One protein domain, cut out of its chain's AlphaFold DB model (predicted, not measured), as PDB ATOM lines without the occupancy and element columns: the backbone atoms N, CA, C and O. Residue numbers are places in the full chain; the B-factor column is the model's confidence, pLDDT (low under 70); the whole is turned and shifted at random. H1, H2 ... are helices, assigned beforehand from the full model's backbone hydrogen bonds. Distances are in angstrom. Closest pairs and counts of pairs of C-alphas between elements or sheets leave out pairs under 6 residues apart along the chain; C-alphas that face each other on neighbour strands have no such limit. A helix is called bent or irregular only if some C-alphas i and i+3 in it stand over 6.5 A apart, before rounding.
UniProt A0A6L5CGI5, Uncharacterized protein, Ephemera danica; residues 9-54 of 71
ATOM      1  N   GLU A   9      20.289 -28.448  36.672       88.94
ATOM      2  CA  GLU A   9      20.752 -29.327  35.589       88.94
ATOM      3  C   GLU A   9      19.739 -30.411  35.225       88.94
ATOM      4  O   GLU A   9      19.397 -30.556  34.051       88.94
ATOM      5  N   HIS A  10      19.217 -31.134  36.221       88.06
ATOM      6  CA  HIS A  10      18.257 -32.206  35.985       88.06
ATOM      7  C   HIS A  10      16.965 -31.684  35.346       88.06
ATOM      8  O   HIS A  10      16.429 -32.306  34.429       88.06
ATOM      9  N   LEU A  11      16.473 -30.525  35.791       92.06
ATOM     10  CA  LEU A  11      15.284 -29.906  35.207       92.06
ATOM     11  C   LEU A  11      15.517 -29.447  33.768       92.06
ATOM     12  O   LEU A  11      14.667 -29.689  32.909       92.06
ATOM     13  N   LEU A  12      16.653 -28.806  33.494       91.38
ATOM     14  CA  LEU A  12      16.991 -28.341  32.151       91.38
ATOM     15  C   LEU A  12      17.078 -29.528  31.180       91.38
ATOM     16  O   LEU A  12      16.477 -29.492  30.111       91.38
ATOM     17  N   GLU A  13      17.751 -30.608  31.577       89.44
ATOM     18  CA  GLU A  13      17.899 -31.824  30.765       89.44
ATOM     19  C   GLU A  13      16.586 -32.580  30.558       89.44
ATOM     20  O   GLU A  13      16.346 -33.130  29.483       89.44
ATOM     21  N   LYS A  14      15.715 -32.596  31.570       91.31
ATOM     22  CA  LYS A  14      14.417 -33.272  31.500       91.31
ATOM     23  C   LYS A  14      13.416 -32.551  30.598       91.31
ATOM     24  O   LYS A  14      12.563 -33.208  30.002       91.31
ATOM     25  N   HIS A  15      13.469 -31.221  30.540       93.31
ATOM     26  CA  HIS A  15      12.409 -30.413  29.930       93.31
ATOM     27  C   HIS A  15      12.801 -29.717  28.625       93.31
ATOM     28  O   HIS A  15      11.908 -29.291  27.894       93.31
ATOM     29  N   ILE A  16      14.092 -29.608  28.307       92.50
ATOM     30  CA  ILE A  16      14.566 -28.879  27.127       92.50
ATOM     31  C   ILE A  16      15.158 -29.870  26.114       92.50
ATOM     32  O   ILE A  16      16.019 -30.674  26.475       92.50
ATOM     33  N   PRO A  17      14.747 -29.823  24.833       93.81
ATOM     34  CA  PRO A  17      15.325 -30.669  23.795       93.81
ATOM     35  C   PRO A  17      16.851 -30.491  23.694       93.81
ATOM     36  O   PRO A  17      17.326 -29.355  23.758       93.81
ATOM     37  N   PRO A  18      17.638 -31.552  23.424       87.38
ATOM     38  CA  PRO A  18      19.105 -31.476  23.406       87.38
ATOM     39  C   PRO A  18      19.680 -30.383  22.492       87.38
ATOM     40  O   PRO A  18      20.690 -29.764  22.814       87.38
ATOM     41  N   LYS A  19      19.008 -30.115  21.365       86.94
ATOM     42  CA  LYS A  19      19.403 -29.079  20.399       86.94
ATOM     43  C   LYS A  19      19.329 -27.662  20.979       86.94
ATOM     44  O   LYS A  19      20.127 -26.813  20.605       86.94
ATOM     45  N   GLU A  20      18.371 -27.411  21.865       92.38
ATOM     46  CA  GLU A  20      18.141 -26.103  22.490       92.38
ATOM     47  C   GLU A  20      18.839 -26.002  23.848       92.38
ATOM     48  O   GLU A  20      19.277 -24.928  24.251       92.38
ATOM     49  N   LEU A  21      19.015 -27.137  24.527       91.94
ATOM     50  CA  LEU A  21      19.652 -27.219  25.833       91.94
ATOM     51  C   LEU A  21      21.078 -26.658  25.830       91.94
ATOM     52  O   LEU A  21      21.441 -25.941  26.758       91.94
ATOM     53  N   SER A  22      21.871 -26.952  24.795       89.06
ATOM     54  CA  SER A  22      23.241 -26.428  24.682       89.06
ATOM     55  C   SER A  22      23.255 -24.895  24.635       89.06
ATOM     56  O   SER A  22      24.043 -24.251  25.327       89.06
ATOM     57  N   GLU A  23      22.306 -24.290  23.915       92.62
ATOM     58  CA  GLU A  23      22.183 -22.834  23.824       92.62
ATOM     59  C   GLU A  23      21.703 -22.217  25.143       92.62
ATOM     60  O   GLU A  23      22.232 -21.199  25.590       92.62
ATOM     61  N   VAL A  24      20.763 -22.873  25.826       93.12
ATOM     62  CA  VAL A  24      20.319 -22.459  27.164       93.12
ATOM     63  C   VAL A  24      21.476 -22.517  28.164       93.12
ATOM     64  O   VAL A  24      21.721 -21.537  28.870       93.12
ATOM     65  N   LYS A  25      22.251 -23.611  28.183       91.44
ATOM     66  CA  LYS A  25      23.451 -23.742  29.027       91.44
ATOM     67  C   LYS A  25      24.507 -22.692  28.666       91.44
ATOM     68  O   LYS A  25      25.118 -22.116  29.563       91.44
ATOM     69  N   ARG A  26      24.683 -22.363  27.381       90.50
ATOM     70  CA  ARG A  26      25.590 -21.294  26.931       90.50
ATOM     71  C   ARG A  26      25.184 -19.926  27.470       90.50
ATOM     72  O   ARG A  26      26.049 -19.165  27.891       90.50
ATOM     73  N   ILE A  27      23.892 -19.608  27.462       93.00
ATOM     74  CA  ILE A  27      23.378 -18.322  27.952       93.00
ATOM     75  C   ILE A  27      23.480 -18.234  29.480       93.00
ATOM     76  O   ILE A  27      23.895 -17.200  29.996       93.00
ATOM     77  N   LEU A  28      23.123 -19.302  30.202       93.06
ATOM     78  CA  LEU A  28      23.104 -19.307  31.669       93.06
ATOM     79  C   LEU A  28      24.502 -19.428  32.290       93.06
ATOM     80  O   LEU A  28      24.792 -18.756  33.277       93.06
ATOM     81  N   TYR A  29      25.358 -20.277  31.721       90.62
ATOM     82  CA  TYR A  29      26.644 -20.655  32.319       90.62
ATOM     83  C   TYR A  29      27.861 -20.175  31.526       90.62
ATOM     84  O   TYR A  29      28.988 -20.284  32.000       90.62
ATOM     85  N   GLY A  30      27.658 -19.634  30.323       87.19
ATOM     86  CA  GLY A  30      28.735 -19.141  29.463       87.19
ATOM     87  C   GLY A  30      29.303 -20.174  28.483       87.19
ATOM     88  O   GLY A  30      30.142 -19.816  27.660       87.19
ATOM     89  N   GLY A  31      28.840 -21.426  28.516       80.50
ATOM     90  CA  GLY A  31      29.232 -22.474  27.568       80.50
ATOM     91  C   GLY A  31      29.249 -23.869  28.186       80.50
ATOM     92  O   GLY A  31      29.018 -24.035  29.382       80.50
ATOM     93  N   GLU A  32      29.529 -24.881  27.364       81.00
ATOM     94  CA  GLU A  32      29.757 -26.241  27.853       81.00
ATOM     95  C   GLU A  32      31.170 -26.371  28.428       81.00
ATOM     96  O   GLU A  32      32.163 -26.042  27.773       81.00
ATOM     97  N   LEU A  33      31.257 -26.860  29.666       85.94
ATOM     98  CA  LEU A  33      32.521 -27.216  30.297       85.94
ATOM     99  C   LEU A  33      32.889 -28.653  29.948       85.94
ATOM    100  O   LEU A  33      32.033 -29.538  29.896       85.94
ATOM    101  N   ARG A  34      34.185 -28.909  29.781       88.44
ATOM    102  CA  ARG A  34      34.677 -30.274  29.616       88.44
ATOM    103  C   ARG A  34      34.508 -31.036  30.928       88.44
ATOM    104  O   ARG A  34      35.008 -30.607  31.969       88.44
ATOM    105  N   THR A  35      33.838 -32.181  30.871       91.25
ATOM    106  CA  THR A  35      33.728 -33.094  32.012       91.25
ATOM    107  C   THR A  35      35.094 -33.698  32.332       91.25
ATOM    108  O   THR A  35      35.775 -34.226  31.450       91.25
ATOM    109  N   LEU A  36      35.486 -33.630  33.601       93.56
ATOM    110  CA  LEU A  36      36.665 -34.307  34.122       93.56
ATOM    111  C   LEU A  36      36.301 -35.727  34.539       93.56
ATOM    112  O   LEU A  36      35.304 -35.965  35.225       93.56
ATOM    113  N   GLU A  37      37.148 -36.675  34.162       94.19
ATOM    114  CA  GLU A  37      37.008 -38.046  34.623       94.19
ATOM    115  C   GLU A  37      37.339 -38.128  36.119       94.19
ATOM    116  O   GLU A  37      38.464 -37.866  36.545       94.19
ATOM    117  N   ILE A  38      36.345 -38.496  36.928       95.81
ATOM    118  CA  ILE A  38      36.541 -38.727  38.360       95.81
ATOM    119  C   ILE A  38      37.166 -40.117  38.576       95.81
ATOM    120  O   ILE A  38      36.593 -41.108  38.105       95.81
ATOM    121  N   PRO A  39      38.279 -40.229  39.331       96.69
ATOM    122  CA  PRO A  39      38.892 -41.515  39.648       96.69
ATOM    123  C   PRO A  39      37.918 -42.477  40.334       96.69
ATOM    124  O   PRO A  39      37.141 -42.079  41.205       96.69
ATOM    125  N   GLN A  40      38.005 -43.771  40.010       96.44
ATOM    126  CA  GLN A  40      37.086 -44.781  40.553       96.44
ATOM    127  C   GLN A  40      37.102 -44.842  42.089       96.44
ATOM    128  O   GLN A  40      36.057 -45.023  42.707       96.44
ATOM    129  N   ALA A  41      38.261 -44.631  42.717       97.19
ATOM    130  CA  ALA A  41      38.368 -44.586  44.175       97.19
ATOM    131  C   ALA A  41      37.489 -43.481  44.795       97.19
ATOM    132  O   ALA A  41      36.810 -43.728  45.788       97.19
ATOM    133  N   ALA A  42      37.440 -42.295  44.179       96.19
ATOM    134  CA  ALA A  42      36.594 -41.191  44.637       96.19
ATOM    135  C   ALA A  42      35.099 -41.486  44.421       96.19
ATOM    136  O   ALA A  42      34.291 -41.198  45.303       96.19
ATOM    137  N   LYS A  43      34.737 -42.140  43.305       96.81
ATOM    138  CA  LYS A  43      33.361 -42.619  43.067       96.81
ATOM    139  C   LYS A  43      32.920 -43.640  44.122       96.81
ATOM    140  O   LYS A  43      31.800 -43.582  44.609       96.81
ATOM    141  N   ASN A  44      33.801 -44.561  44.515       97.56
ATOM    142  CA  ASN A  44      33.476 -45.564  45.533       97.56
ATOM    143  C   ASN A  44      33.176 -44.914  46.894       97.56
ATOM    144  O   ASN A  44      32.245 -45.329  47.580       97.56
ATOM    145  N   ILE A  45      33.923 -43.868  47.261       97.69
ATOM    146  CA  ILE A  45      33.677 -43.082  48.478       97.69
ATOM    147  C   ILE A  45      32.332 -42.351  48.379       97.69
ATOM    148  O   ILE A  45      31.562 -42.374  49.338       97.69
ATOM    149  N   SER A  46      32.022 -41.748  47.227       96.62
ATOM    150  CA  SER A  46      30.756 -41.032  47.030       96.62
ATOM    151  C   SER A  46      29.547 -41.959  47.170       96.62
ATOM    152  O   SER A  46      28.586 -41.621  47.854       96.62
ATOM    153  N   ILE A  47      29.640 -43.178  46.631       95.88
ATOM    154  CA  ILE A  47      28.623 -44.225  46.788       95.88
ATOM    155  C   ILE A  47      28.510 -44.660  48.255       95.88
ATOM    156  O   ILE A  47      27.406 -44.712  48.795       95.88
ATOM    157  N   GLN A  48      29.638 -44.944  48.916       98.00
ATOM    158  CA  GLN A  48      29.662 -45.401  50.310       98.00
ATOM    159  C   GLN A  48      29.026 -44.382  51.266       98.00
ATOM    160  O   GLN A  48      28.317 -44.761  52.197       98.00
ATOM    161  N   HIS A  49      29.279 -43.097  51.033       97.25
ATOM    162  CA  HIS A  49      28.820 -42.004  51.887       97.25
ATOM    163  C   HIS A  49      27.591 -41.267  51.338       97.25
ATOM    164  O   HIS A  49      27.185 -40.269  51.926       97.25
ATOM    165  N   GLN A  50      26.986 -41.772  50.258       95.00
ATOM    166  CA  GLN A  50      25.728 -41.289  49.678       95.00
ATOM    167  C   GLN A  50      25.750 -39.793  49.336       95.00
ATOM    168  O   GLN A  50      24.858 -39.037  49.721       95.00
ATOM    169  N   PHE A  51      26.773 -39.365  48.597       92.69
ATOM    170  CA  PHE A  51      26.842 -38.013  48.046       92.69
ATOM    171  C   PHE A  51      27.183 -38.024  46.554       92.69
ATOM    172  O   PHE A  51      27.833 -38.945  46.051       92.69
ATOM    173  N   ASP A  52      26.777 -36.963  45.859       91.44
ATOM    174  CA  ASP A  52      27.056 -36.778  44.437       91.44
ATOM    175  C   ASP A  52      28.425 -36.124  44.220       91.44
ATOM    176  O   ASP A  52      28.807 -35.181  44.915       91.44
ATOM    177  N   ILE A  53      29.163 -36.609  43.219       94.44
ATOM    178  CA  ILE A  53      30.446 -36.044  42.795       94.44
ATOM    179  C   ILE A  53      30.465 -35.862  41.279       94.44
ATOM    180  O   ILE A  53      30.187 -36.790  40.520       94.44
ATOM    181  N   GLN A  54      30.820 -34.658  40.835       92.38
ATOM    182  CA  GLN A  54      31.008 -34.312  39.427       92.38
ATOM    183  C   GLN A  54      32.273 -33.464  39.278       92.38
ATOM    184  O   GLN A  54      32.654 -32.747  40.203       92.38
TER     185      GLN A  54
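AT A GLANCE: This is residues 9 to 54 of the 71 residues of an uncharacterized protein of Ephemera danica (UniProt A0A6L5CGI5). The model is an open horseshoe: the two close helices H1 and H2 make one arm, the stretched link of residues 30 to 39 makes the floor, and the lone helix H3 makes the other arm, with residues 49 to 54 folding back from H3 into the gap. It is loosely formed, with an empty middle and no helix touching another. The printed part has 46 residues with three named helices, in the order H1, H2, H3, and no named strand; the class is all helix. The whole is only just loose, close to extended, with a radius of gyration of the C-alphas of 14.0 A, and it is elongated, spanning 35 by 20 by 15 A along its three main axes.

HOW THE PARTS SIT: H1, residues 9 to 15, is followed after a tight link of 2 residues by H2, residues 18 to 29. The two are close but not clearly touching, with 2 pairs of C-alphas within 8 A; the closest C-alphas are those of Leu 12 and Leu 21, 6.9 A apart. They run opposite ways at a tilt of 38 degrees, only just steep, and their centres are 10.9 A apart. A short link of 10 residues joins H2 to H3, residues 40 to 48. H3 is apart from H1 and also apart from H2. In H1 and H3 every O i to N i+4 pair is within hydrogen-bond range; in H2 it is 6 of 8.

IN THESE COORDINATES: H1 begins with C-alpha 9 at (20.752, -29.327, 35.589) and is 10.1 A from first to last C-alpha. H2, the longest helix by residues with 12, runs from Pro 18 to Tyr 29 over 15.9 A, and its C-alpha 29 is at (26.644, -20.655, 32.319). H2 is neither bent nor irregular, but only just: C-alphas 19 and 22 are 6.3 A apart. H3 runs from Gln 40 to Gln 48 over 12.3 A and ends with C-alpha 48 at (29.662, -45.401, 50.310).

THE WHOLE: The two C-alphas farthest apart are those of Glu 20 in H2 and Gln 48 in H3, at 35.8 A. The first and last printed C-alphas, those of Glu 9 and Gln 54, are 12.0 A apart. The printed part runs from residue 9 to residue 54 without a cut, within a full chain of 71 residues. Neither link between the helices is long. The mean pLDDT of the printed part is 92.2, and no printed residue is under 70.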